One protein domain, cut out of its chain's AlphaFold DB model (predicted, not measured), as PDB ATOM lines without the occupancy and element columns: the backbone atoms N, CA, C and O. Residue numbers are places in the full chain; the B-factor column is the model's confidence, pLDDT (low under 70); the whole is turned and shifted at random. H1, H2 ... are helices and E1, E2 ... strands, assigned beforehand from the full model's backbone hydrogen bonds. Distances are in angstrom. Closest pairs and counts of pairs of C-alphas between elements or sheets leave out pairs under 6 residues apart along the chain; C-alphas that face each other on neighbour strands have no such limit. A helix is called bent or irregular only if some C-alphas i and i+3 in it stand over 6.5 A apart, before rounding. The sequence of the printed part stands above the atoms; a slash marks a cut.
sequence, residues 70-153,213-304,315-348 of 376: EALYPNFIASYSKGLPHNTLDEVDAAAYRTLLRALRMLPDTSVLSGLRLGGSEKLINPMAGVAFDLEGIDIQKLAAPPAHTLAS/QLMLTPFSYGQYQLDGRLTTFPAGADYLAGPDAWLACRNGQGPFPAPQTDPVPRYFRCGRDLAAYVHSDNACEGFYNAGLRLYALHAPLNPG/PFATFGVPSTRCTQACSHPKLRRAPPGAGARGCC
ATOM      1  N   GLU A  70     230.476 182.950 260.229       94.81
ATOM      2  CA  GLU A  70     231.906 183.167 259.965       94.81
ATOM      3  C   GLU A  70     232.702 183.481 261.244       94.81
ATOM      4  O   GLU A  70     233.874 183.121 261.345       94.81
ATOM      5  N   ALA A  71     232.070 184.135 262.224       95.00
ATOM      6  CA  ALA A  71     232.669 184.399 263.529       95.00
ATOM      7  C   ALA A  71     232.515 183.204 264.483       95.00
ATOM      8  O   ALA A  71     233.387 182.971 265.321       95.00
ATOM      9  N   LEU A  72     231.417 182.453 264.355       96.94
ATOM     10  CA  LEU A  72     231.098 181.315 265.214       96.94
ATOM     11  C   LEU A  72     232.027 180.114 264.987       96.94
ATOM     12  O   LEU A  72     232.376 179.435 265.950       96.94
ATOM     13  N   TYR A  73     232.416 179.838 263.738       95.62
ATOM     14  CA  TYR A  73     233.216 178.663 263.376       95.62
ATOM     15  C   TYR A  73     234.666 179.047 263.022       95.62
ATOM     16  O   TYR A  73     234.916 179.512 261.909       95.62
ATOM     17  N   PRO A  74     235.659 178.804 263.908       94.19
ATOM     18  CA  PRO A  74     237.045 179.244 263.694       94.19
ATOM     19  C   PRO A  74     237.756 178.611 262.488       94.19
ATOM     20  O   PRO A  74     238.745 179.162 262.004       94.19
ATOM     21  N   ASN A  75     237.276 177.455 262.024       94.50
ATOM     22  CA  ASN A  75     237.749 176.747 260.830       94.50
ATOM     23  C   ASN A  75     236.994 177.156 259.547       94.50
ATOM     24  O   ASN A  75     237.240 176.585 258.488       94.50
ATOM     25  N   PHE A  76     236.085 178.135 259.626       95.94
ATOM     26  CA  PHE A  76     235.350 178.716 258.495       95.94
ATOM     27  C   PHE A  76     234.522 177.718 257.664       95.94
ATOM     28  O   PHE A  76     234.218 177.981 256.501       95.94
ATOM     29  N   ILE A  77     234.094 176.597 258.255       94.31
ATOM     30  CA  ILE A  77     233.311 175.543 257.570       94.31
ATOM     31  C   ILE A  77     231.980 176.033 256.988       94.31
ATOM     32  O   ILE A  77     231.461 175.467 256.032       94.31
ATOM     33  N   ALA A  78     231.420 177.104 257.548       93.56
ATOM     34  CA  ALA A  78     230.176 177.704 257.083       93.56
ATOM     35  C   ALA A  78     230.387 178.779 255.999       93.56
ATOM     36  O   ALA A  78     229.411 179.320 255.467       93.56
ATOM     37  N   SER A  79     231.642 179.065 255.635       94.31
ATOM     38  CA  SER A  79     231.996 180.156 254.736       94.31
ATOM     39  C   SER A  79     232.485 179.669 253.371       94.31
ATOM     40  O   SER A  79     233.093 178.611 253.236       94.31
ATOM     41  N   TYR A  80     232.232 180.429 252.308       93.62
ATOM     42  CA  TYR A  80     232.721 180.119 250.965       93.62
ATOM     43  C   TYR A  80     234.253 180.176 250.913       93.62
ATOM     44  O   TYR A  80     234.835 181.244 251.073       93.62
ATOM     45  N   SER A  81     234.883 179.039 250.619       95.00
ATOM     46  CA  SER A  81     236.342 178.893 250.536       95.00
ATOM     47  C   SER A  81     236.820 178.151 249.283       95.00
ATOM     48  O   SER A  81     238.004 177.852 249.160       95.00
ATOM     49  N   LYS A  82     235.922 177.834 248.338       94.94
ATOM     50  CA  LYS A  82     236.273 177.073 247.130       94.94
ATOM     51  C   LYS A  82     237.363 177.798 246.329       94.94
ATOM     52  O   LYS A  82     237.257 178.997 246.090       94.94
ATOM     53  N   GLY A  83     238.372 177.051 245.890       94.69
ATOM     54  CA  GLY A  83     239.558 177.564 245.204       94.69
ATOM     55  C   GLY A  83     240.708 177.923 246.148       94.69
ATOM     56  O   GLY A  83     241.816 178.142 245.672       94.69
ATOM     57  N   LEU A  84     240.490 177.951 247.467       96.56
ATOM     58  CA  LEU A  84     241.564 178.022 248.463       96.56
ATOM     59  C   LEU A  84     242.079 176.611 248.811       96.56
ATOM     60  O   LEU A  84     241.419 175.626 248.483       96.56
ATOM     61  N   PRO A  85     243.246 176.485 249.467       97.19
ATOM     62  CA  PRO A  85     243.737 175.204 249.962       97.19
ATOM     63  C   PRO A  85     242.861 174.666 251.101       97.19
ATOM     64  O   PRO A  85     242.530 175.409 252.025       97.19
ATOM     65  N   HIS A  86     242.549 173.374 251.063       97.50
ATOM     66  CA  HIS A  86     241.836 172.644 252.110       97.50
ATOM     67  C   HIS A  86     242.632 171.418 252.569       97.50
ATOM     68  O   HIS A  86     243.444 170.872 251.817       97.50
ATOM     69  N   ASN A  87     242.377 170.967 253.798       95.19
ATOM     70  CA  ASN A  87     242.878 169.690 254.303       95.19
ATOM     71  C   ASN A  87     242.047 168.501 253.766       95.19
ATOM     72  O   ASN A  87     241.098 168.668 253.001       95.19
ATOM     73  N   THR A  88     242.380 167.276 254.183       94.38
ATOM     74  CA  THR A  88     241.685 166.046 253.747       94.38
ATOM     75  C   THR A  88     240.238 165.931 254.240       94.38
ATOM     76  O   THR A  88     239.514 165.049 253.786       94.38
ATOM     77  N   LEU A  89     239.814 166.791 255.171       92.50
ATOM     78  CA  LEU A  89     238.446 166.887 255.686       92.50
ATOM     79  C   LEU A  89     237.659 168.046 255.042       92.50
ATOM     80  O   LEU A  89     236.524 168.288 255.441       92.50
ATOM     81  N   ASP A  90     238.246 168.743 254.056       92.25
ATOM     82  CA  ASP A  90     237.728 169.977 253.432       92.25
ATOM     83  C   ASP A  90     237.554 171.162 254.377       92.25
ATOM     84  O   ASP A  90     236.730 172.054 254.173       92.25
ATOM     85  N   GLU A  91     238.374 171.226 255.411       95.25
ATOM     86  CA  GLU A  91     238.514 172.463 256.161       95.25
ATOM     87  C   GLU A  91     239.534 173.342 255.445       95.25
ATOM     88  O   GLU A  91     240.627 172.892 255.084       95.25
ATOM     89  N   VAL A  92     239.166 174.599 255.209       97.31
ATOM     90  CA  VAL A  92     240.044 175.563 254.545       97.31
ATOM     91  C   VAL A  92     241.257 175.880 255.421       97.31
ATOM     92  O   VAL A  92     241.153 176.004 256.642       97.31
ATOM     93  N   ASP A  93     242.412 176.085 254.792       97.19
ATOM     94  CA  ASP A  93     243.568 176.697 255.438       97.19
ATOM     95  C   ASP A  93     243.177 178.086 255.981       97.19
ATOM     96  O   ASP A  93     242.921 179.040 255.237       97.19
ATOM     97  N   ALA A  94     243.108 178.198 257.309       96.06
ATOM     98  CA  ALA A  94     242.626 179.399 257.981       96.06
ATOM     99  C   ALA A  94     243.486 180.640 257.679       96.06
ATOM    100  O   ALA A  94     242.971 181.761 257.691       96.06
ATOM    101  N   ALA A  95     244.783 180.469 257.397       95.31
ATOM    102  CA  ALA A  95     245.658 181.576 257.034       95.31
ATOM    103  C   ALA A  95     245.343 182.076 255.617       95.31
ATOM    104  O   ALA A  95     245.187 183.281 255.422       95.31
ATOM    105  N   ALA A  96     245.158 181.167 254.654       95.38
ATOM    106  CA  ALA A  96     244.723 181.511 253.302       95.38
ATOM    107  C   ALA A  96     243.365 182.235 253.315       95.38
ATOM    108  O   ALA A  96     243.204 183.268 252.659       95.38
ATOM    109  N   TYR A  97     242.419 181.756 254.130       95.94
ATOM    110  CA  TYR A  97     241.113 182.394 254.290       95.94
ATOM    111  C   TYR A  97     241.211 183.818 254.857       95.94
ATOM    112  O   TYR A  97     240.623 184.757 254.321       95.94
ATOM    113  N   ARG A  98     242.005 184.024 255.916       94.44
ATOM    114  CA  ARG A  98     242.208 185.357 256.513       94.44
ATOM    115  C   ARG A  98     242.893 186.332 255.555       94.44
ATOM    116  O   ARG A  98     242.560 187.518 255.574       94.44
ATOM    117  N   THR A  99     243.803 185.855 254.706       93.69
ATOM    118  CA  THR A  99     244.405 186.674 253.643       93.69
ATOM    119  C   THR A  99     243.350 187.127 252.637       93.69
ATOM    120  O   THR A  99     243.314 188.310 252.304       93.69
ATOM    121  N   LEU A 100     242.425 186.244 252.233       92.50
ATOM    122  CA  LEU A 100     241.279 186.628 251.404       92.50
ATOM    123  C   LEU A 100     240.409 187.692 252.094       92.50
ATOM    124  O   LEU A 100     240.075 188.697 251.472       92.50
ATOM    125  N   LEU A 101     240.084 187.530 253.381       91.38
ATOM    126  CA  LEU A 101     239.305 188.534 254.120       91.38
ATOM    127  C   LEU A 101     239.997 189.897 254.178       91.38
ATOM    128  O   LEU A 101     239.341 190.928 254.035       91.38
ATOM    129  N   ARG A 102     241.317 189.913 254.389       91.31
ATOM    130  CA  ARG A 102     242.100 191.152 254.372       91.31
ATOM    131  C   ARG A 102     242.059 191.801 252.991       91.31
ATOM    132  O   ARG A 102     241.781 192.991 252.911       91.31
ATOM    133  N   ALA A 103     242.265 191.019 251.933       90.81
ATOM    134  CA  ALA A 103     242.216 191.502 250.558       90.81
ATOM    135  C   ALA A 103     240.855 192.135 250.221       90.81
ATOM    136  O   ALA A 103     240.801 193.241 249.697       90.81
ATOM    137  N   LEU A 104     239.749 191.488 250.605       88.06
ATOM    138  CA  LEU A 104     238.399 192.009 250.364       88.06
ATOM    139  C   LEU A 104     238.111 193.320 251.114       88.06
ATOM    140  O   LEU A 104     237.383 194.160 250.596       88.06
ATOM    141  N   ARG A 105     238.689 193.520 252.306       87.62
ATOM    142  CA  ARG A 105     238.561 194.774 253.077       87.62
ATOM    143  C   ARG A 105     239.380 195.929 252.505       87.62
ATOM    144  O   ARG A 105     239.108 197.072 252.846       87.62
ATOM    145  N   MET A 106     240.389 195.629 251.692       88.25
ATOM    146  CA  MET A 106     241.283 196.619 251.087       88.25
ATOM    147  C   MET A 106     240.878 197.013 249.663       88.25
ATOM    148  O   MET A 106     241.534 197.854 249.051       88.25
ATOM    149  N   LEU A 107     239.802 196.432 249.125       84.75
ATOM    150  CA  LEU A 107     239.277 196.850 247.830       84.75
ATOM    151  C   LEU A 107     238.952 198.359 247.843       84.75
ATOM    152  O   LEU A 107     238.451 198.860 248.852       84.75
ATOM    153  N   PRO A 108     239.219 199.088 246.744       83.88
ATOM    154  CA  PRO A 108     239.483 198.585 245.392       83.88
ATOM    155  C   PRO A 108     240.962 198.330 245.043       83.88
ATOM    156  O   PRO A 108     241.240 198.066 243.874       83.88
ATOM    157  N   ASP A 109     241.906 198.394 245.991       85.44
ATOM    158  CA  ASP A 109     243.306 198.041 245.706       85.44
ATOM    159  C   ASP A 109     243.377 196.593 245.199       85.44
ATOM    160  O   ASP A 109     242.936 195.662 245.868       85.44
ATOM    161  N   THR A 110     243.879 196.399 243.980       77.50
ATOM    162  CA  THR A 110     243.892 195.090 243.315       77.50
ATOM    163  C   THR A 110     245.147 194.288 243.630       77.50
ATOM    164  O   THR A 110     245.133 193.061 243.512       77.50
ATOM    165  N   SER A 111     246.215 194.953 244.087       84.19
ATOM    166  CA  SER A 111     247.508 194.322 244.368       84.19
ATOM    167  C   SER A 111     247.395 193.233 245.443       84.19
ATOM    168  O   SER A 111     248.058 192.197 245.373       84.19
ATOM    169  N   VAL A 112     246.461 193.408 246.381       80.12
ATOM    170  CA  VAL A 112     246.164 192.470 247.476       80.12
ATOM    171  C   VAL A 112     245.513 191.162 247.013       80.12
ATOM    172  O   VAL A 112     245.558 190.172 247.743       80.12
ATOM    173  N   LEU A 113     244.922 191.119 245.811       83.69
ATOM    174  CA  LEU A 113     244.334 189.900 245.241       83.69
ATOM    175  C   LEU A 113     245.360 189.051 244.478       83.69
ATOM    176  O   LEU A 113     245.179 187.839 244.358       83.69
ATOM    177  N   SER A 114     246.446 189.656 243.988       82.44
ATOM    178  CA  SER A 114     247.492 188.958 243.230       82.44
ATOM    179  C   SER A 114     248.314 187.986 244.084       82.44
ATOM    180  O   SER A 114     248.882 187.039 243.550       82.44
ATOM    181  N   GLY A 115     248.359 188.195 245.404       82.25
ATOM    182  CA  GLY A 115     249.086 187.347 246.357       82.25
ATOM    183  C   GLY A 115     248.260 186.226 246.994       82.25
ATOM    184  O   GLY A 115     248.726 185.597 247.947       82.25
ATOM    185  N   LEU A 116     247.024 185.983 246.541       90.19
ATOM    186  CA  LEU A 116     246.177 184.950 247.137       90.19
ATOM    187  C   LEU A 116     246.727 183.550 246.850       90.19
ATOM    188  O   LEU A 116     246.906 183.146 245.703       90.19
ATOM    189  N   ARG A 117     246.927 182.772 247.917       93.75
ATOM    190  CA  ARG A 117     247.268 181.352 247.818       93.75
ATOM    191  C   ARG A 117     246.021 180.567 247.420       93.75
ATOM    192  O   ARG A 117     245.142 180.346 248.252       93.75
ATOM    193  N   LEU A 118     245.958 180.151 246.160       95.00
ATOM    194  CA  LEU A 118     244.928 179.248 245.647       95.00
ATOM    195  C   LEU A 118     245.312 177.784 245.912       95.00
ATOM    196  O   LEU A 118     246.490 177.452 246.037       95.00
ATOM    197  N   GLY A 119     244.312 176.909 246.023       94.38
ATOM    198  CA  GLY A 119     244.493 175.459 246.179       94.38
ATOM    199  C   GLY A 119     244.801 174.730 244.864       94.38
ATOM    200  O   GLY A 119     245.172 173.555 244.882       94.38
ATOM    201  N   GLY A 120     244.651 175.421 243.735       94.31
ATOM    202  CA  GLY A 120     244.803 174.896 242.387       94.31
ATOM    203  C   GLY A 120     244.834 176.021 241.350       94.31
ATOM    204  O   GLY A 120     245.142 177.168 241.672       94.31
ATOM    205  N   SER A 121     244.543 175.685 240.097       92.56
ATOM    206  CA  SER A 121     244.642 176.583 238.938       92.56
ATOM    207  C   SER A 121     243.392 177.440 238.702       92.56
ATOM    208  O   SER A 121     243.463 178.452 238.000       92.56
ATOM    209  N   GLU A 122     242.252 177.061 239.283       92.94
ATOM    210  CA  GLU A 122     240.989 177.775 239.102       92.94
ATOM    211  C   GLU A 122     240.973 179.121 239.828       92.94
ATOM    212  O   GLU A 122     241.280 179.227 241.017       92.94
ATOM    213  N   LYS A 123     240.562 180.164 239.106       91.88
ATOM    214  CA  LYS A 123     240.592 181.548 239.588       91.88
ATOM    215  C   LYS A 123     239.303 181.925 240.316       91.88
ATOM    216  O   LYS A 123     238.212 181.465 239.984       91.88
ATOM    217  N   LEU A 124     239.410 182.867 241.254       90.38
ATOM    218  CA  LEU A 124     238.240 183.521 241.842       90.38
ATOM    219  C   LEU A 124     237.555 184.409 240.792       90.38
ATOM    220  O   LEU A 124     238.173 185.296 240.206       90.38
ATOM    221  N   ILE A 125     236.260 184.195 240.567       89.44
ATOM    222  CA  ILE A 125     235.520 184.879 239.498       89.44
ATOM    223  C   ILE A 125     235.100 186.279 239.951       89.44
ATOM    224  O   ILE A 125     234.083 186.417 240.619       89.44
ATOM    225  N   ASN A 126     235.820 187.324 239.550       87.19
ATOM    226  CA  ASN A 126     235.446 188.732 239.761       87.19
ATOM    227  C   ASN A 126     235.126 189.112 241.234       87.19
ATOM    228  O   ASN A 126     234.010 189.545 241.538       87.19
ATOM    229  N   PRO A 127     236.080 188.955 242.176       85.00
ATOM    230  CA  PRO A 127     235.895 189.373 243.571       85.00
ATOM    231  C   PRO A 127     235.686 190.891 243.741       85.00
ATOM    232  O   PRO A 127     235.193 191.314 244.779       85.00
ATOM    233  N   MET A 128     236.014 191.695 242.724       83.94
ATOM    234  CA  MET A 128     235.937 193.163 242.745       83.94
ATOM    235  C   MET A 128     234.579 193.716 242.297       83.94
ATOM    236  O   MET A 128     234.350 194.919 242.371       83.94
ATOM    237  N   ALA A 129     233.663 192.864 241.831       85.25
ATOM    238  CA  ALA A 129     232.391 193.309 241.262       85.25
ATOM    239  C   ALA A 129     231.568 194.209 242.205       85.25
ATOM    240  O   ALA A 129     230.814 195.050 241.729       85.25
ATOM    241  N   GLY A 130     231.712 194.021 243.524       83.12
ATOM    242  CA  GLY A 130     230.947 194.731 244.554       83.12
ATOM    243  C   GLY A 130     231.447 196.135 244.917       83.12
ATOM    244  O   GLY A 130     230.816 196.791 245.739       83.12
ATOM    245  N   VAL A 131     232.571 196.593 244.352       86.56
ATOM    246  CA  VAL A 131     233.104 197.955 244.581       86.56
ATOM    247  C   VAL A 131     233.027 198.844 243.338       86.56
ATOM    248  O   VAL A 131     233.527 199.965 243.345       86.56
ATOM    249  N   ALA A 132     232.436 198.342 242.255       86.75
ATOM    250  CA  ALA A 132     232.235 199.114 241.038       86.75
ATOM    251  C   ALA A 132     231.020 200.041 241.182       86.75
ATOM    252  O   ALA A 132     229.960 199.593 241.613       86.75
ATOM    253  N   PHE A 133     231.171 201.294 240.753       89.12
ATOM    254  CA  PHE A 133     230.063 202.239 240.626       89.12
ATOM    255  C   PHE A 133     229.322 202.057 239.297       89.12
ATOM    256  O   PHE A 133     229.914 201.670 238.283       89.12
ATOM    257  N   ASP A 134     228.037 202.401 239.293       89.75
ATOM    258  CA  ASP A 134     227.185 202.455 238.108       89.75
ATOM    259  C   ASP A 134     226.668 203.890 237.896       89.75
ATOM    260  O   ASP A 134     226.430 204.629 238.846       89.75
ATOM    261  N   LEU A 135     226.505 204.308 236.634       92.88
ATOM    262  CA  LEU A 135     226.074 205.677 236.290       92.88
ATOM    263  C   LEU A 135     224.568 205.920 236.478       92.88
ATOM    264  O   LEU A 135     224.102 207.050 236.357       92.88
ATOM    265  N   GLU A 136     223.798 204.859 236.700       90.56
ATOM    266  CA  GLU A 136     222.342 204.896 236.781       90.56
ATOM    267  C   GLU A 136     221.809 203.756 237.649       90.56
ATOM    268  O   GLU A 136     222.359 202.652 237.656       90.56
ATOM    269  N   GLY A 137     220.655 203.978 238.277       89.44
ATOM    270  CA  GLY A 137     220.078 203.061 239.261       89.44
ATOM    271  C   GLY A 137     220.577 203.357 240.673       89.44
ATOM    272  O   GLY A 137     221.288 204.332 240.890       89.44
ATOM    273  N   ILE A 138     220.153 202.533 241.626       89.62
ATOM    274  CA  ILE A 138     220.611 202.615 243.014       89.62
ATOM    275  C   ILE A 138     221.994 201.976 243.150       89.62
ATOM    276  O   ILE A 138     222.256 200.947 242.515       89.62
ATOM    277  N   ASP A 139     222.866 202.571 243.965       90.69
ATOM    278  CA  ASP A 139     224.160 201.967 244.263       90.69
ATOM    279  C   ASP A 139     223.984 200.578 244.900       90.69
ATOM    280  O   ASP A 139     223.144 200.358 245.778       90.69
ATOM    281  N   ILE A 140     224.785 199.613 244.448       86.38
ATOM    282  CA  ILE A 140     224.670 198.212 244.865       86.38
ATOM    283  C   ILE A 140     224.935 198.000 246.358       86.38
ATOM    284  O   ILE A 140     224.479 196.995 246.900       86.38
ATOM    285  N   GLN A 141     225.657 198.912 247.022       86.88
ATOM    286  CA  GLN A 141     225.931 198.852 248.460       86.88
ATOM    287  C   GLN A 141     224.783 199.416 249.305       86.88
ATOM    288  O   GLN A 141     224.785 199.225 250.519       86.88
ATOM    289  N   LYS A 142     223.787 200.063 248.685       90.31
ATOM    290  CA  LYS A 142     222.534 200.465 249.347       90.31
ATOM    291  C   LYS A 142     221.466 199.372 249.328       90.31
ATOM    292  O   LYS A 142     220.447 199.513 249.996       90.31
ATOM    293  N   LEU A 143     221.684 198.297 248.571       88.44
ATOM    294  CA  LEU A 143     220.798 197.138 248.515       88.44
ATOM    295  C   LEU A 143     221.251 196.076 249.517       88.44
ATOM    296  O   LEU A 143     222.438 195.749 249.567       88.44
ATOM    297  N   ALA A 144     220.305 195.456 250.226       87.62
ATOM    298  CA  ALA A 144     220.591 194.329 251.101       87.62
ATOM    299  C   ALA A 144     219.833 193.062 250.685       87.62
ATOM    300  O   ALA A 144     218.768 193.090 250.072       87.62
ATOM    301  N   ALA A 145     220.410 191.911 251.026       86.56
ATOM    302  CA  ALA A 145     219.685 190.645 251.088       86.56
ATOM    303  C   ALA A 145     219.552 190.206 252.551       86.56
ATOM    304  O   ALA A 145     220.473 190.464 253.339       86.56
ATOM    305  N   PRO A 146     218.461 189.504 252.915       89.06
ATOM    306  CA  PRO A 146     218.300 188.986 254.265       89.06
ATOM    307  C   PRO A 146     219.468 188.056 254.640       89.06
ATOM    308  O   PRO A 146     220.020 187.373 253.763       89.06
ATOM    309  N   PRO A 147     219.848 187.987 255.930       90.25
ATOM    310  CA  PRO A 147     220.864 187.050 256.387       90.25
ATOM    311  C   PRO A 147     220.504 185.617 255.993       90.25
ATOM    312  O   PRO A 147     219.370 185.168 256.168       90.25
ATOM    313  N   ALA A 148     221.482 184.876 255.473       91.25
ATOM    314  CA  ALA A 148     221.277 183.474 255.139       91.25
ATOM    315  C   ALA A 148     220.989 182.644 256.401       91.25
ATOM    316  O   ALA A 148     221.560 182.894 257.462       91.25
ATOM    317  N   HIS A 149     220.191 181.583 256.270       94.50
ATOM    318  CA  HIS A 149     220.012 180.601 257.338       94.50
ATOM    319  C   HIS A 149     221.364 180.085 257.849       94.50
ATOM    320  O   HIS A 149     222.227 179.712 257.043       94.50
ATOM    321  N   THR A 150     221.552 180.068 259.170       95.81
ATOM    322  CA  THR A 150     222.793 179.593 259.799       95.81
ATOM    323  C   THR A 150     223.032 178.117 259.502       95.81
ATOM    324  O   THR A 150     222.079 177.372 259.242       95.81
ATOM    325  N   LEU A 151     224.292 177.677 259.532       94.44
ATOM    326  CA  LEU A 151     224.671 176.293 259.221       94.44
ATOM    327  C   LEU A 151     223.887 175.264 260.054       94.44
ATOM    328  O   LEU A 151     223.436 174.257 259.514       94.44
ATOM    329  N   ALA A 152     223.688 175.539 261.344       96.38
ATOM    330  CA  ALA A 152     223.011 174.640 262.280       96.38
ATOM    331  C   ALA A 152     221.470 174.761 262.289       96.38
ATOM    332  O   ALA A 152     220.808 174.088 263.077       96.38
ATOM    333  N   SER A 153     220.878 175.627 261.461       97.31
ATOM    334  CA  SER A 153     219.429 175.864 261.479       97.31
ATOM    335  C   SER A 153     218.614 174.750 260.812       97.31
ATOM    336  O   SER A 153     219.044 174.119 259.845       97.31
ATOM    337  N   GLN A 213     205.413 178.300 229.582       91.75
ATOM    338  CA  GLN A 213     205.056 178.222 228.160       91.75
ATOM    339  C   GLN A 213     205.964 179.106 227.299       91.75
ATOM    340  O   GLN A 213     206.299 178.748 226.173       91.75
ATOM    341  N   LEU A 214     206.457 180.210 227.869       91.94
ATOM    342  CA  LEU A 214     207.430 181.085 227.225       91.94
ATOM    343  C   LEU A 214     208.823 180.463 227.114       91.94
ATOM    344  O   LEU A 214     209.711 181.155 226.644       91.94
ATOM    345  N   MET A 215     209.051 179.219 227.542       90.75
ATOM    346  CA  MET A 215     210.293 178.476 227.297       90.75
ATOM    347  C   MET A 215     210.123 177.371 226.248       90.75
ATOM    348  O   MET A 215     211.114 176.955 225.659       90.75
ATOM    349  N   LEU A 216     208.889 176.922 225.995       87.50
ATOM    350  CA  LEU A 216     208.588 175.774 225.132       87.50
ATOM    351  C   LEU A 216     208.183 176.160 223.706       87.50
ATOM    352  O   LEU A 216     208.235 175.325 222.809       87.50
ATOM    353  N   THR A 217     207.761 177.404 223.479       82.69
ATOM    354  CA  THR A 217     207.265 177.833 222.169       82.69
ATOM    355  C   THR A 217     208.409 178.193 221.215       82.69
ATOM    356  O   THR A 217     209.304 178.956 221.607       82.69
ATOM    357  N   PRO A 218     208.396 177.703 219.960       85.62
ATOM    358  CA  PRO A 218     209.260 178.223 218.906       85.62
ATOM    359  C   PRO A 218     209.091 179.736 218.754       85.62
ATOM    360  O   PRO A 218     208.008 180.276 218.991       85.62
ATOM    361  N   PHE A 219     210.157 180.433 218.375       86.56
ATOM    362  CA  PHE A 219     210.116 181.876 218.163       86.56
ATOM    363  C   PHE A 219     211.144 182.328 217.131       86.56
ATOM    364  O   PHE A 219     212.110 181.630 216.827       86.56
ATOM    365  N   SER A 220     210.938 183.530 216.603       88.44
ATOM    366  CA  SER A 220     211.850 184.144 215.647       88.44
ATOM    367  C   SER A 220     212.787 185.128 216.345       88.44
ATOM    368  O   SER A 220     212.343 186.038 217.051       88.44
ATOM    369  N   TYR A 221     214.089 184.982 216.112       88.69
ATOM    370  CA  TYR A 221     215.093 185.984 216.449       88.69
ATOM    371  C   TYR A 221     215.453 186.769 215.185       88.69
ATOM    372  O   TYR A 221     216.346 186.400 214.420       88.69
ATOM    373  N   GLY A 222     214.705 187.841 214.922       87.38
ATOM    374  CA  GLY A 222     214.779 188.518 213.628       87.38
ATOM    375  C   GLY A 222     214.375 187.556 212.510       87.38
ATOM    376  O   GLY A 222     213.260 187.045 212.522       87.38
ATOM    377  N   GLN A 223     215.287 187.295 211.574       90.31
ATOM    378  CA  GLN A 223     215.063 186.361 210.462       90.31
ATOM    379  C   GLN A 223     215.405 184.901 210.811       90.31
ATOM    380  O   GLN A 223     215.108 183.998 210.034       90.31
ATOM    381  N   TYR A 224     216.018 184.649 211.972       92.00
ATOM    382  CA  TYR A 224     216.349 183.295 212.410       92.00
ATOM    383  C   TYR A 224     215.150 182.634 213.084       92.00
ATOM    384  O   TYR A 224     214.518 183.228 213.956       92.00
ATOM    385  N   GLN A 225     214.869 181.388 212.713       88.75
ATOM    386  CA  GLN A 225     213.854 180.567 213.365       88.75
ATOM    387  C   GLN A 225     214.501 179.697 214.439       88.75
ATOM    388  O   GLN A 225     215.442 178.958 214.154       88.75
ATOM    389  N   LEU A 226     213.991 179.790 215.665       87.75
ATOM    390  CA  LEU A 226     214.429 178.994 216.805       87.75
ATOM    391  C   LEU A 226     213.293 178.062 217.218       87.75
ATOM    392  O   LEU A 226     212.179 178.498 217.505       87.75
ATOM    393  N   ASP A 227     213.579 176.767 217.250       85.88
ATOM    394  CA  ASP A 227     212.585 175.711 217.460       85.88
ATOM    395  C   ASP A 227     212.255 175.441 218.940       85.88
ATOM    396  O   ASP A 227     211.349 174.668 219.234       85.88
ATOM    397  N   GLY A 228     212.961 176.083 219.875       82.81
ATOM    398  CA  GLY A 228     212.729 175.950 221.317       82.81
ATOM    399  C   GLY A 228     213.360 174.713 221.964       82.81
ATOM    400  O   GLY A 228     213.115 174.467 223.147       82.81
ATOM    401  N   ARG A 229     214.180 173.945 221.236       91.75
ATOM    402  CA  ARG A 229     214.975 172.847 221.805       91.75
ATOM    403  C   ARG A 229     216.325 173.359 222.301       91.75
ATOM    404  O   ARG A 229     216.893 174.294 221.747       91.75
ATOM    405  N   LEU A 230     216.852 172.712 223.335       92.00
ATOM    406  CA  LEU A 230     218.158 172.995 223.916       92.00
ATOM    407  C   LEU A 230     219.100 171.798 223.789       92.00
ATOM    408  O   LEU A 230     218.684 170.636 223.770       92.00
ATOM    409  N   THR A 231     220.390 172.101 223.774       94.62
ATOM    410  CA  THR A 231     221.442 171.140 224.091       94.62
ATOM    411  C   THR A 231     221.404 170.860 225.595       94.62
ATOM    412  O   THR A 231     221.495 171.786 226.397       94.62
ATOM    413  N   THR A 232     221.242 169.594 225.981       95.50
ATOM    414  CA  THR A 232     221.103 169.164 227.386       95.50
ATOM    415  C   THR A 232     222.168 168.124 227.751       95.50
ATOM    416  O   THR A 232     223.041 167.807 226.942       95.50
ATOM    417  N   PHE A 233     222.114 167.594 228.971       95.94
ATOM    418  CA  PHE A 233     223.014 166.549 229.459       95.94
ATOM    419  C   PHE A 233     222.348 165.165 229.411       95.94
ATOM    420  O   PHE A 233     221.132 165.067 229.601       95.94
ATOM    421  N   PRO A 234     223.118 164.080 229.205       95.62
ATOM    422  CA  PRO A 234     222.577 162.728 229.216       95.62
ATOM    423  C   PRO A 234     222.058 162.334 230.608       95.62
ATOM    424  O   PRO A 234     222.570 162.776 231.640       95.62
ATOM    425  N   ALA A 235     221.030 161.482 230.634       95.12
ATOM    426  CA  ALA A 235     220.444 160.973 231.873       95.12
ATOM    427  C   ALA A 235     221.472 160.187 232.706       95.12
ATOM    428  O   ALA A 235     222.335 159.506 232.153       95.12
ATOM    429  N   GLY A 236     221.384 160.281 234.035       93.38
ATOM    430  CA  GLY A 236     222.298 159.601 234.963       93.38
ATOM    431  C   GLY A 236     223.730 160.156 235.035       93.38
ATOM    432  O   GLY A 236     224.509 159.691 235.865       93.38
ATOM    433  N   ALA A 237     224.096 161.151 234.219       91.81
ATOM    434  CA  ALA A 237     225.427 161.756 234.260       91.81
ATOM    435  C   ALA A 237     225.547 162.770 235.406       91.81
ATOM    436  O   ALA A 237     225.193 163.944 235.269       91.81
ATOM    437  N   ASP A 238     226.056 162.310 236.546       92.88
ATOM    438  CA  ASP A 238     226.283 163.130 237.731       92.88
ATOM    439  C   ASP A 238     227.774 163.193 238.089       92.88
ATOM    440  O   ASP A 238     228.542 162.265 237.842       92.88
ATOM    441  N   TYR A 239     228.193 164.311 238.684       92.31
ATOM    442  CA  TYR A 239     229.601 164.626 238.942       92.31
ATOM    443  C   TYR A 239     229.873 164.818 240.432       92.31
ATOM    444  O   TYR A 239     228.952 165.008 241.227       92.31
ATOM    445  N   LEU A 240     231.162 164.843 240.791       90.56
ATOM    446  CA  LEU A 240     231.628 164.963 242.180       90.56
ATOM    447  C   LEU A 240     231.135 163.798 243.056       90.56
ATOM    448  O   LEU A 240     230.803 163.974 244.229       90.56
ATOM    449  N   ALA A 241     231.072 162.604 242.463       84.38
ATOM    450  CA  ALA A 241     230.837 161.367 243.184       84.38
ATOM    451  C   ALA A 241     232.135 160.954 243.898       84.38
ATOM    452  O   ALA A 241     233.121 160.607 243.255       84.38
ATOM    453  N   GLY A 242     232.127 161.011 245.229       89.50
ATOM    454  CA  GLY A 242     233.249 160.591 246.069       89.50
ATOM    455  C   GLY A 242     234.133 161.737 246.584       89.50
ATOM    456  O   GLY A 242     234.068 162.859 246.074       89.50
ATOM    457  N   PRO A 243     234.936 161.463 247.627       91.38
ATOM    458  CA  PRO A 243     235.703 162.478 248.347       91.38
ATOM    459  C   PRO A 243     236.820 163.105 247.506       91.38
ATOM    460  O   PRO A 243     237.005 164.313 247.587       91.38
ATOM    461  N   ASP A 244     237.506 162.338 246.654       92.00
ATOM    462  CA  ASP A 244     238.679 162.833 245.917       92.00
ATOM    463  C   ASP A 244     238.298 163.843 244.830       92.00
ATOM    464  O   ASP A 244     238.802 164.965 244.808       92.00
ATOM    465  N   ALA A 245     237.345 163.486 243.961       91.44
ATOM    466  CA  ALA A 245     236.841 164.384 242.919       91.44
ATOM    467  C   ALA A 245     236.214 165.649 243.525       91.44
ATOM    468  O   ALA A 245     236.331 166.752 242.984       91.44
ATOM    469  N   TRP A 246     235.551 165.493 244.669       92.38
ATOM    470  CA  TRP A 246     234.982 166.606 245.401       92.38
ATOM    471  C   TRP A 246     236.064 167.511 246.009       92.38
ATOM    472  O   TRP A 246     236.004 168.721 245.791       92.38
ATOM    473  N   LEU A 247     237.085 166.961 246.673       94.69
ATOM    474  CA  LEU A 247     238.174 167.732 247.278       94.69
ATOM    475  C   LEU A 247     239.033 168.429 246.214       94.69
ATOM    476  O   LEU A 247     239.374 169.601 246.373       94.69
ATOM    477  N   ALA A 248     239.302 167.771 245.083       94.44
ATOM    478  CA  ALA A 248     239.939 168.398 243.925       94.44
ATOM    479  C   ALA A 248     239.120 169.603 243.427       94.44
ATOM    480  O   ALA A 248     239.661 170.682 243.169       94.44
ATOM    481  N   CYS A 249     237.788 169.469 243.379       94.88
ATOM    482  CA  CYS A 249     236.893 170.573 243.040       94.88
ATOM    483  C   CYS A 249     236.926 171.704 244.078       94.88
ATOM    484  O   CYS A 249     236.933 172.881 243.704       94.88
ATOM    485  N   ARG A 250     236.955 171.370 245.372       94.25
ATOM    486  CA  ARG A 250     237.046 172.328 246.484       94.25
ATOM    487  C   ARG A 250     238.351 173.117 246.459       94.25
ATOM    488  O   ARG A 250     238.307 174.334 246.614       94.25
ATOM    489  N   ASN A 251     239.460 172.457 246.143       96.31
ATOM    490  CA  ASN A 251     240.774 173.074 245.968       96.31
ATOM    491  C   ASN A 251     240.943 173.813 244.631       96.31
ATOM    492  O   ASN A 251     241.926 174.520 244.462       96.31
ATOM    493  N   GLY A 252     240.006 173.701 243.681       95.44
ATOM    494  CA  GLY A 252     240.150 174.340 242.369       95.44
ATOM    495  C   GLY A 252     241.248 173.708 241.509       95.44
ATOM    496  O   GLY A 252     241.914 174.399 240.743       95.44
ATOM    497  N   GLN A 253     241.471 172.401 241.655       94.75
ATOM    498  CA  GLN A 253     242.462 171.632 240.898       94.75
ATOM    499  C   GLN A 253     241.923 171.278 239.505       94.75
ATOM    500  O   GLN A 253     241.607 170.125 239.217       94.75
ATOM    501  N   GLY A 254     241.759 172.303 238.668       87.06
ATOM    502  CA  GLY A 254     241.404 172.153 237.261       87.06
ATOM    503  C   GLY A 254     242.606 171.791 236.367       87.06
ATOM    504  O   GLY A 254     243.746 171.749 236.841       87.06
ATOM    505  N   PRO A 255     242.378 171.588 235.056       88.25
ATOM    506  CA  PRO A 255     241.090 171.752 234.384       88.25
ATOM    507  C   PRO A 255     240.113 170.623 234.729       88.25
ATOM    508  O   PRO A 255     240.487 169.452 234.783       88.25
ATOM    509  N   PHE A 256     238.845 170.971 234.949       88.25
ATOM    510  CA  PHE A 256     237.782 169.975 235.091       88.25
ATOM    511  C   PHE A 256     237.289 169.520 233.713       88.25
ATOM    512  O   PHE A 256     237.261 170.329 232.782       88.25
ATOM    513  N   PRO A 257     236.881 168.248 233.562       86.75
ATOM    514  CA  PRO A 257     236.338 167.766 232.301       86.75
ATOM    515  C   PRO A 257     235.075 168.545 231.927       86.75
ATOM    516  O   PRO A 257     234.249 168.866 232.787       86.75
ATOM    517  N   ALA A 258     234.919 168.818 230.631       88.81
ATOM    518  CA  ALA A 258     233.689 169.386 230.104       88.81
ATOM    519  C   ALA A 258     232.502 168.442 230.388       88.81
ATOM    520  O   ALA A 258     232.676 167.215 230.368       88.81
ATOM    521  N   PRO A 259     231.300 168.983 230.658       89.94
ATOM    522  CA  PRO A 259     230.119 168.156 230.828       89.94
ATOM    523  C   PRO A 259     229.823 167.374 229.546       89.94
ATOM    524  O   PRO A 259     230.082 167.834 228.434       89.94
ATOM    525  N   GLN A 260     229.270 166.175 229.712       92.94
ATOM    526  CA  GLN A 260     228.810 165.370 228.589       92.94
ATOM    527  C   GLN A 260     227.527 165.974 228.029       92.94
ATOM    528  O   GLN A 260     226.638 166.358 228.785       92.94
ATOM    529  N   THR A 261     227.416 165.989 226.708       94.81
ATOM    530  CA  THR A 261     226.273 166.554 225.999       94.81
ATOM    531  C   THR A 261     225.399 165.442 225.431       94.81
ATOM    532  O   THR A 261     225.911 164.483 224.857       94.81
ATOM    533  N   ASP A 262     224.079 165.566 225.577       94.62
ATOM    534  CA  ASP A 262     223.125 164.714 224.866       94.62
ATOM    535  C   ASP A 262     223.209 165.034 223.361       94.62
ATOM    536  O   ASP A 262     223.047 166.198 222.983       94.62
ATOM    537  N   PRO A 263     223.467 164.041 222.489       94.06
ATOM    538  CA  PRO A 263     223.594 164.279 221.052       94.06
ATOM    539  C   PRO A 263     222.284 164.741 220.399       94.06
ATOM    540  O   PRO A 263     222.307 165.232 219.271       94.06
ATOM    541  N   VAL A 264     221.141 164.582 221.074       94.88
ATOM    542  CA  VAL A 264     219.829 164.982 220.568       94.88
ATOM    543  C   VAL A 264     219.352 166.230 221.312       94.88
ATOM    544  O   VAL A 264     219.106 166.151 222.515       94.88
ATOM    545  N   PRO A 265     219.134 167.368 220.625       94.12
ATOM    546  CA  PRO A 265     218.476 168.525 221.222       94.12
ATOM    547  C   PRO A 265     217.064 168.183 221.709       94.12
ATOM    548  O   PRO A 265     216.300 167.503 221.015       94.12
ATOM    549  N   ARG A 266     216.689 168.666 222.897       94.50
ATOM    550  CA  ARG A 266     215.413 168.323 223.550       94.50
ATOM    551  C   ARG A 266     214.671 169.554 224.034       94.50
ATOM    552  O   ARG A 266     215.278 170.587 224.264       94.50
ATOM    553  N   TYR A 267     213.363 169.428 224.227       94.69
ATOM    554  CA  TYR A 267     212.607 170.380 225.042       94.69
ATOM    555  C   TYR A 267     212.847 170.120 226.531       94.69
ATOM    556  O   TYR A 267     213.226 169.013 226.920       94.69
ATOM    557  N   PHE A 268     212.552 171.117 227.364       95.31
ATOM    558  CA  PHE A 268     212.531 170.967 228.816       95.31
ATOM    559  C   PHE A 268     211.520 169.900 229.237       95.31
ATOM    560  O   PHE A 268     210.313 170.066 229.043       95.31
ATOM    561  N   ARG A 269     212.001 168.816 229.839       95.44
ATOM    562  CA  ARG A 269     211.155 167.702 230.290       95.44
ATOM    563  C   ARG A 269     211.443 167.286 231.724       95.44
ATOM    564  O   ARG A 269     210.530 166.772 232.360       95.44
ATOM    565  N   CYS A 270     212.653 167.502 232.236       97.25
ATOM    566  CA  CYS A 270     213.030 167.165 233.608       97.25
ATOM    567  C   CYS A 270     213.993 168.197 234.219       97.25
ATOM    568  O   CYS A 270     214.428 169.155 233.571       97.25
ATOM    569  N   GLY A 271     214.341 167.999 235.494       97.62
ATOM    570  CA  GLY A 271     215.263 168.874 236.221       97.62
ATOM    571  C   GLY A 271     216.657 168.946 235.589       97.62
ATOM    572  O   GLY A 271     217.318 169.977 235.698       97.62
ATOM    573  N   ARG A 272     217.097 167.893 234.881       97.44
ATOM    574  CA  ARG A 272     218.377 167.892 234.154       97.44
ATOM    575  C   ARG A 272     218.413 168.928 233.036       97.44
ATOM    576  O   ARG A 272     219.426 169.601 232.892       97.44
ATOM    577  N   ASP A 273     217.317 169.096 232.302       96.75
ATOM    578  CA  ASP A 273     217.257 170.071 231.208       96.75
ATOM    579  C   ASP A 273     217.272 171.502 231.739       96.75
ATOM    580  O   ASP A 273     217.961 172.359 231.192       96.75
ATOM    581  N   LEU A 274     216.573 171.758 232.852       96.12
ATOM    582  CA  LEU A 274     216.654 173.054 233.530       96.12
ATOM    583  C   LEU A 274     218.072 173.326 234.037       96.12
ATOM    584  O   LEU A 274     218.572 174.433 233.861       96.12
ATOM    585  N   ALA A 275     218.735 172.320 234.615       95.81
ATOM    586  CA  ALA A 275     220.116 172.437 235.071       95.81
ATOM    587  C   ALA A 275     221.095 172.691 233.914       95.81
ATOM    588  O   ALA A 275     222.018 173.482 234.081       95.81
ATOM    589  N   ALA A 276     220.894 172.052 232.758       95.44
ATOM    590  CA  ALA A 276     221.699 172.284 231.561       95.44
ATOM    591  C   ALA A 276     221.488 173.691 230.995       95.44
ATOM    592  O   ALA A 276     222.459 174.365 230.660       95.44
ATOM    593  N   TYR A 277     220.239 174.161 230.965       94.81
ATOM    594  CA  TYR A 277     219.912 175.510 230.519       94.81
ATOM    595  C   TYR A 277     220.630 176.568 231.353       94.81
ATOM    596  O   TYR A 277     221.418 177.331 230.813       94.81
ATOM    597  N   VAL A 278     220.461 176.553 232.678       94.19
ATOM    598  CA  VAL A 278     221.090 177.550 233.569       94.19
ATOM    599  C   VAL A 278     222.598 177.341 233.775       94.19
ATOM    600  O   VAL A 278     223.236 178.090 234.513       94.19
ATOM    601  N   HIS A 279     223.180 176.286 233.194       92.94
ATOM    602  CA  HIS A 279     224.629 176.089 233.183       92.94
ATOM    603  C   HIS A 279     225.308 176.904 232.079       92.94
ATOM    604  O   HIS A 279     226.438 177.354 232.268       92.94
ATOM    605  N   SER A 280     224.617 177.076 230.951       89.31
ATOM    606  CA  SER A 280     225.182 177.606 229.708       89.31
ATOM    607  C   SER A 280     224.395 178.790 229.143       89.31
ATOM    608  O   SER A 280     224.723 179.252 228.051       89.31
ATOM    609  N   ASP A 281     223.360 179.268 229.841       91.12
ATOM    610  CA  ASP A 281     222.552 180.392 229.381       91.12
ATOM    611  C   ASP A 281     223.389 181.662 229.264       91.12
ATOM    612  O   ASP A 281     224.265 181.969 230.085       91.12
ATOM    613  N   ASN A 282     223.076 182.457 228.246       87.88
ATOM    614  CA  ASN A 282     223.588 183.808 228.209       87.88
ATOM    615  C   ASN A 282     222.868 184.639 229.261       87.88
ATOM    616  O   ASN A 282     221.666 184.524 229.502       87.88
ATOM    617  N   ALA A 283     223.622 185.534 229.882       78.69
ATOM    618  CA  ALA A 283     223.095 186.426 230.892       78.69
ATOM    619  C   ALA A 283     221.842 187.154 230.337       78.69
ATOM    620  O   ALA A 283     221.962 187.845 229.335       78.69
ATOM    621  N   CYS A 284     220.678 186.987 230.984       85.12
ATOM    622  CA  CYS A 284     219.344 187.523 230.629       85.12
ATOM    623  C   CYS A 284     218.577 186.832 229.483       85.12
ATOM    624  O   CYS A 284     217.447 187.229 229.191       85.12
ATOM    625  N   GLU A 285     219.123 185.761 228.902       89.19
ATOM    626  CA  GLU A 285     218.554 185.040 227.755       89.19
ATOM    627  C   GLU A 285     217.083 184.645 227.949       89.19
ATOM    628  O   GLU A 285     216.249 184.926 227.087       89.19
ATOM    629  N   GLY A 286     216.739 184.052 229.096       89.38
ATOM    630  CA  GLY A 286     215.370 183.605 229.372       89.38
ATOM    631  C   GLY A 286     214.342 184.739 229.323       89.38
ATOM    632  O   GLY A 286     213.296 184.608 228.687       89.38
ATOM    633  N   PHE A 287     214.658 185.883 229.937       89.38
ATOM    634  CA  PHE A 287     213.768 187.050 229.977       89.38
ATOM    635  C   PHE A 287     213.692 187.760 228.625       89.38
ATOM    636  O   PHE A 287     212.615 188.185 228.205       89.38
ATOM    637  N   TYR A 288     214.823 187.846 227.925       89.38
ATOM    638  CA  TYR A 288     214.889 188.442 226.597       89.38
ATOM    639  C   TYR A 288     214.037 187.645 225.596       89.38
ATOM    640  O   TYR A 288     213.202 188.211 224.887       89.38
ATOM    641  N   ASN A 289     214.171 186.315 225.597       89.94
ATOM    642  CA  ASN A 289     213.383 185.422 224.746       89.94
ATOM    643  C   ASN A 289     211.891 185.446 225.106       89.94
ATOM    644  O   ASN A 289     211.039 185.436 224.216       89.94
ATOM    645  N   ALA A 290     211.553 185.545 226.394       91.38
ATOM    646  CA  ALA A 290     210.175 185.757 226.828       91.38
ATOM    647  C   ALA A 290     209.589 187.060 226.251       91.38
ATOM    648  O   ALA A 290     208.472 187.049 225.735       91.38
ATOM    649  N   GLY A 291     210.354 188.158 226.253       89.81
ATOM    650  CA  GLY A 291     209.955 189.422 225.627       89.81
ATOM    651  C   GLY A 291     209.720 189.307 224.114       89.81
ATOM    652  O   GLY A 291     208.739 189.847 223.602       89.81
ATOM    653  N   LEU A 292     210.574 188.563 223.397       87.75
ATOM    654  CA  LEU A 292     210.387 188.270 221.967       87.75
ATOM    655  C   LEU A 292     209.080 187.522 221.697       87.75
ATOM    656  O   LEU A 292     208.318 187.906 220.809       87.75
ATOM    657  N   ARG A 293     208.810 186.484 222.490       89.88
ATOM    658  CA  ARG A 293     207.607 185.655 222.375       89.88
ATOM    659  C   ARG A 293     206.341 186.451 222.671       89.88
ATOM    660  O   ARG A 293     205.399 186.390 221.892       89.88
ATOM    661  N   LEU A 294     206.326 187.240 223.746       91.00
ATOM    662  CA  LEU A 294     205.179 188.089 224.084       91.00
ATOM    663  C   LEU A 294     204.861 189.091 222.970       91.00
ATOM    664  O   LEU A 294     203.691 189.301 222.658       91.00
ATOM    665  N   TYR A 295     205.886 189.662 222.335       86.06
ATOM    666  CA  TYR A 295     205.679 190.549 221.196       86.06
ATOM    667  C   TYR A 295     205.100 189.813 219.980       86.06
ATOM    668  O   TYR A 295     204.147 190.297 219.375       86.06
ATOM    669  N   ALA A 296     205.629 188.630 219.651       85.06
ATOM    670  CA  ALA A 296     205.115 187.803 218.557       85.06
ATOM    671  C   ALA A 296     203.666 187.333 218.793       85.06
ATOM    672  O   ALA A 296     202.911 187.160 217.842       85.06
ATOM    673  N   LEU A 297     203.269 187.163 220.055       89.25
ATOM    674  CA  LEU A 297     201.907 186.810 220.460       89.25
ATOM    675  C   LEU A 297     200.962 188.018 220.561       89.25
ATOM    676  O   LEU A 297     199.821 187.848 220.983       89.25
ATOM    677  N   HIS A 298     201.418 189.227 220.215       89.69
ATOM    678  CA  HIS A 298     200.649 190.467 220.365       89.69
ATOM    679  C   HIS A 298     200.089 190.656 221.784       89.69
ATOM    680  O   HIS A 298     198.953 191.099 221.968       89.69
ATOM    681  N   ALA A 299     200.888 190.313 222.801       91.94
ATOM    682  CA  ALA A 299     200.494 190.508 224.187       91.94
ATOM    683  C   ALA A 299     200.151 191.992 224.446       91.94
ATOM    684  O   ALA A 299     200.861 192.875 223.947       91.94
ATOM    685  N   PRO A 300     199.096 192.289 225.231       91.94
ATOM    686  CA  PRO A 300     198.714 193.663 225.530       91.94
ATOM    687  C   PRO A 300     199.869 194.463 226.137       91.94
ATOM    688  O   PRO A 300     200.573 193.991 227.034       91.94
ATOM    689  N   LEU A 301     200.048 195.694 225.660       89.94
ATOM    690  CA  LEU A 301     201.013 196.624 226.239       89.94
ATOM    691  C   LEU A 301     200.539 197.095 227.618       89.94
ATOM    692  O   LEU A 301     199.359 197.012 227.960       89.94
ATOM    693  N   ASN A 302     201.469 197.643 228.402       91.12
ATOM    694  CA  ASN A 302     201.123 198.326 229.644       91.12
ATOM    695  C   ASN A 302     200.072 199.424 229.358       91.12
ATOM    696  O   ASN A 302     200.336 200.260 228.491       91.12
ATOM    697  N   PRO A 303     198.932 199.471 230.082       94.19
ATOM    698  CA  PRO A 303     197.895 200.488 229.885       94.19
ATOM    699  C   PRO A 303     198.383 201.941 229.994       94.19
ATOM    700  O   PRO A 303     197.765 202.835 229.431       94.19
ATOM    701  N   GLY A 304     199.494 202.185 230.700       94.00
ATOM    702  CA  GLY A 304     200.141 203.496 230.794       94.00
ATOM    703  C   GLY A 304     201.029 203.865 229.599       94.00
ATOM    704  O   GLY A 304     201.683 204.903 229.634       94.00
ATOM    705  N   PRO A 315     205.038 203.218 218.545       91.81
ATOM    706  CA  PRO A 315     206.171 203.130 219.457       91.81
ATOM    707  C   PRO A 315     207.348 202.385 218.816       91.81
ATOM    708  O   PRO A 315     207.170 201.362 218.154       91.81
ATOM    709  N   PHE A 316     208.578 202.829 219.093       90.88
ATOM    710  CA  PHE A 316     209.788 202.104 218.684       90.88
ATOM    711  C   PHE A 316     210.967 202.371 219.625       90.88
ATOM    712  O   PHE A 316     211.202 201.604 220.562       90.88
ATOM    713  N   ALA A 317     211.693 203.473 219.404       91.44
ATOM    714  CA  ALA A 317     212.894 203.825 220.165       91.44
ATOM    715  C   ALA A 317     212.597 204.147 221.638       91.44
ATOM    716  O   ALA A 317     213.455 203.970 222.495       91.44
ATOM    717  N   THR A 318     211.368 204.573 221.938       91.19
ATOM    718  CA  THR A 318     210.829 204.710 223.293       91.19
ATOM    719  C   THR A 318     209.463 204.037 223.352       91.19
ATOM    720  O   THR A 318     208.742 204.018 222.353       91.19
ATOM    721  N   PHE A 319     209.143 203.416 224.493       90.00
ATOM    722  CA  PHE A 319     207.895 202.670 224.738       90.00
ATOM    723  C   PHE A 319     207.583 201.540 223.739       90.00
ATOM    724  O   PHE A 319     206.490 200.970 223.757       90.00
ATOM    725  N   GLY A 320     208.542 201.211 222.875       87.31
ATOM    726  CA  GLY A 320     208.466 200.160 221.877       87.31
ATOM    727  C   GLY A 320     209.490 199.066 222.126       87.31
ATOM    728  O   GLY A 320     210.264 199.082 223.086       87.31
ATOM    729  N   VAL A 321     209.493 198.096 221.222       86.06
ATOM    730  CA  VAL A 321     210.247 196.850 221.359       86.06
ATOM    731  C   VAL A 321     211.750 197.045 221.604       86.06
ATOM    732  O   VAL A 321     212.246 196.439 222.556       86.06
ATOM    733  N   PRO A 322     212.487 197.870 220.828       87.31
ATOM    734  CA  PRO A 322     213.894 198.144 221.117       87.31
ATOM    735  C   PRO A 322     214.120 198.659 222.540       87.31
ATOM    736  O   PRO A 322     214.983 198.144 223.246       87.31
ATOM    737  N   SER A 323     213.303 199.617 222.989       87.38
ATOM    738  CA  SER A 323     213.458 200.228 224.313       87.38
ATOM    739  C   SER A 323     213.261 199.223 225.451       87.38
ATOM    740  O   SER A 323     214.083 199.152 226.361       87.38
ATOM    741  N   THR A 324     212.228 198.380 225.372       85.31
ATOM    742  CA  THR A 324     211.953 197.355 226.388       85.31
ATOM    743  C   THR A 324     213.084 196.333 226.460       85.31
ATOM    744  O   THR A 324     213.530 195.983 227.551       85.31
ATOM    745  N   ARG A 325     213.583 195.887 225.302       83.62
ATOM    746  CA  ARG A 325     214.668 194.901 225.219       83.62
ATOM    747  C   ARG A 325     215.986 195.445 225.765       83.62
ATOM    748  O   ARG A 325     216.650 194.756 226.537       83.62
ATOM    749  N   CYS A 326     216.346 196.679 225.408       84.69
ATOM    750  CA  CYS A 326     217.530 197.335 225.960       84.69
ATOM    751  C   CYS A 326     217.424 197.463 227.482       84.69
ATOM    752  O   CYS A 326     218.351 197.075 228.183       84.69
ATOM    753  N   THR A 327     216.282 197.907 228.009       84.81
ATOM    754  CA  THR A 327     216.079 198.031 229.461       84.81
ATOM    755  C   THR A 327     216.194 196.683 230.182       84.81
ATOM    756  O   THR A 327     216.860 196.599 231.216       84.81
ATOM    757  N   GLN A 328     215.612 195.611 229.629       84.62
ATOM    758  CA  GLN A 328     215.757 194.255 230.173       84.62
ATOM    759  C   GLN A 328     217.233 193.844 230.258       84.62
ATOM    760  O   GLN A 328     217.696 193.447 231.328       84.62
ATOM    761  N   ALA A 329     217.987 194.004 229.170       83.88
ATOM    762  CA  ALA A 329     219.398 193.633 229.124       83.88
ATOM    763  C   ALA A 329     220.274 194.501 230.050       83.88
ATOM    764  O   ALA A 329     221.097 193.971 230.797       83.88
ATOM    765  N   CYS A 330     220.074 195.824 230.060       80.88
ATOM    766  CA  CYS A 330     220.875 196.770 230.847       80.88
ATOM    767  C   CYS A 330     220.684 196.622 232.365       80.88
ATOM    768  O   CYS A 330     221.589 196.943 233.136       80.88
ATOM    769  N   SER A 331     219.534 196.113 232.817       75.25
ATOM    770  CA  SER A 331     219.286 195.864 234.244       75.25
ATOM    771  C   SER A 331     220.123 194.706 234.817       75.25
ATOM    772  O   SER A 331     220.420 194.667 236.014       75.25
ATOM    773  N   HIS A 332     220.553 193.773 233.966       68.50
ATOM    774  CA  HIS A 332     221.114 192.493 234.394       68.50
ATOM    775  C   HIS A 332     222.527 192.574 235.002       68.50
ATOM    776  O   HIS A 332     222.740 191.990 236.070       68.50
ATOM    777  N   PRO A 333     223.505 193.303 234.417       61.50
ATOM    778  CA  PRO A 333     224.829 193.452 235.025       61.50
ATOM    779  C   PRO A 333     224.778 194.080 236.422       61.50
ATOM    780  O   PRO A 333     225.550 193.682 237.291       61.50
ATOM    781  N   LYS A 334     223.838 195.004 236.656       63.59
ATOM    782  CA  LYS A 334     223.657 195.692 237.942       63.59
ATOM    783  C   LYS A 334     223.161 194.738 239.026       63.59
ATOM    784  O   LYS A 334     223.761 194.644 240.093       63.59
ATOM    785  N   LEU A 335     222.137 193.937 238.722       57.84
ATOM    786  CA  LEU A 335     221.617 192.921 239.647       57.84
ATOM    787  C   LEU A 335     222.640 191.813 239.949       57.84
ATOM    788  O   LEU A 335     222.649 191.266 241.050       57.84
ATOM    789  N   ARG A 336     223.546 191.501 239.012       56.41
ATOM    790  CA  ARG A 336     224.651 190.553 239.255       56.41
ATOM    791  C   ARG A 336     225.734 191.092 240.193       56.41
ATOM    792  O   ARG A 336     226.480 190.295 240.764       56.41
ATOM    793  N   ARG A 337     225.830 192.415 240.347       54.19
ATOM    794  CA  ARG A 337     226.723 193.084 241.308       54.19
ATOM    795  C   ARG A 337     226.060 193.306 242.671       54.19
ATOM    796  O   ARG A 337     226.771 193.331 243.670       54.19
ATOM    797  N   ALA A 338     224.728 193.388 242.710       47.72
ATOM    798  CA  ALA A 338     223.898 193.453 243.917       47.72
ATOM    799  C   ALA A 338     224.094 192.204 244.833       47.72
ATOM    800  O   ALA A 338     224.867 191.302 244.491       47.72
ATOM    801  N   PRO A 339     223.449 192.098 246.011       45.28
ATOM    802  CA  PRO A 339     223.796 191.156 247.085       45.28
ATOM    803  C   PRO A 339     223.970 189.653 246.766       45.28
ATOM    804  O   PRO A 339     224.686 188.998 247.528       45.28
ATOM    805  N   PRO A 340     223.463 189.056 245.666       41.31
ATOM    806  CA  PRO A 340     223.914 187.718 245.277       41.31
ATOM    807  C   PRO A 340     225.422 187.659 244.957       41.31
ATOM    808  O   PRO A 340     226.049 186.627 245.172       41.31
ATOM    809  N   GLY A 341     226.022 188.760 244.484       36.88
ATOM    810  CA  GLY A 341     227.449 188.899 244.171       36.88
ATOM    811  C   GLY A 341     228.260 189.670 245.221       36.88
ATOM    812  O   GLY A 341     229.374 189.246 245.547       36.88
ATOM    813  N   ALA A 342     227.705 190.759 245.772       28.94
ATOM    814  CA  ALA A 342     228.331 191.562 246.832       28.94
ATOM    815  C   ALA A 342     228.074 190.998 248.241       28.94
ATOM    816  O   ALA A 342     228.998 190.903 249.042       28.94
ATOM    817  N   GLY A 343     226.867 190.511 248.542       32.66
ATOM    818  CA  GLY A 343     226.529 189.859 249.814       32.66
ATOM    819  C   GLY A 343     227.190 188.487 249.954       32.66
ATOM    820  O   GLY A 343     227.709 188.162 251.018       32.66
ATOM    821  N   ALA A 344     227.315 187.721 248.867       38.16
ATOM    822  CA  ALA A 344     228.069 186.462 248.862       38.16
ATOM    823  C   ALA A 344     229.586 186.627 249.083       38.16
ATOM    824  O   ALA A 344     230.267 185.630 249.302       38.16
ATOM    825  N   ARG A 345     230.141 187.846 249.030       43.81
ATOM    826  CA  ARG A 345     231.589 188.083 249.182       43.81
ATOM    827  C   ARG A 345     231.963 189.088 250.256       43.81
ATOM    828  O   ARG A 345     233.009 188.918 250.863       43.81
ATOM    829  N   GLY A 346     231.123 190.078 250.523       31.97
ATOM    830  CA  GLY A 346     231.330 191.116 251.529       31.97
ATOM    831  C   GLY A 346     230.808 190.733 252.914       31.97
ATOM    832  O   GLY A 346     231.517 190.965 253.892       31.97
ATOM    833  N   CYS A 347     229.630 190.093 253.002       35.50
ATOM    834  CA  CYS A 347     228.926 189.925 254.284       35.50
ATOM    835  C   CYS A 347     228.468 188.485 254.596       35.50
ATOM    836  O   CYS A 347     228.843 187.939 255.625       35.50
ATOM    837  N   CYS A 348     227.705 187.829 253.720       42.31
ATOM    838  CA  CYS A 348     227.097 186.523 254.001       42.31
ATOM    839  C   CYS A 348     227.967 185.320 253.620       42.31
ATOM    840  O   CYS A 348     227.651 184.230 254.085       42.31
TER     841      CYS A 348
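Overview. This is residues 70 to 153, 213 to 304 and 315 to 348 of the 376 residues of an uncharacterized protein of Acidobacteria bacterium (UniProt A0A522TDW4). Little regular structure: a loose, open frame, with H1, H2 and H4 at one end, H3, the hairpin E1-E2 and H6 clustered at the other, and H7 running back along one side. The 210 printed residues, 78 in named elements, mostly helix, run H1 H2 H3 E1 E2 H4 H5 H6 H7 H8; radius of gyration of the C-alphas 21.4 A, spans 58 by 45 by 35 A.

Along the chain. H1 (94 to 105) begins at C-alpha (242.626, 179.399, 257.981). H2 (111 to 114), H3 (213 to 216), E1 (219 to 221), E2 (224 to 226), H4 (243 to 251), H5 (271 to 280) and H6 (285 to 296) follow. H7 (321 to 337) is 26.1 A long and only just irregular, C-alphas 330 and 333 being 6.6 A apart. H8 (343 to 346) ends at C-alpha (231.330, 191.116, 251.529).

Arrangement. H1 only just touches H2, with 3 pairs of C-alphas within 8 A, through residues 100 to 103 alone; the closest, Ala 103 and Val 112, are 5.1 A apart. E1 and E2 are antiparallel; N 219 and O 226 are 2.9 A apart. H6 touches H7, a shallow tilt of 17 degrees, opposite ways; closest C-alphas Tyr 288 and Arg 325, 6.6 A. H4 and H5 touch no helix. O i to N i+4 pairs are within hydrogen-bond range throughout H1, H4, H5 and H6, and 10 of 13 in H7.

Size, cuts and confidence. Cuts follow residues 153 (36.4 A gap) and 304 (12.8 A). Links E2 to H4 and H4 to H5 are long. Residues 332 to 348 have pLDDT under 70.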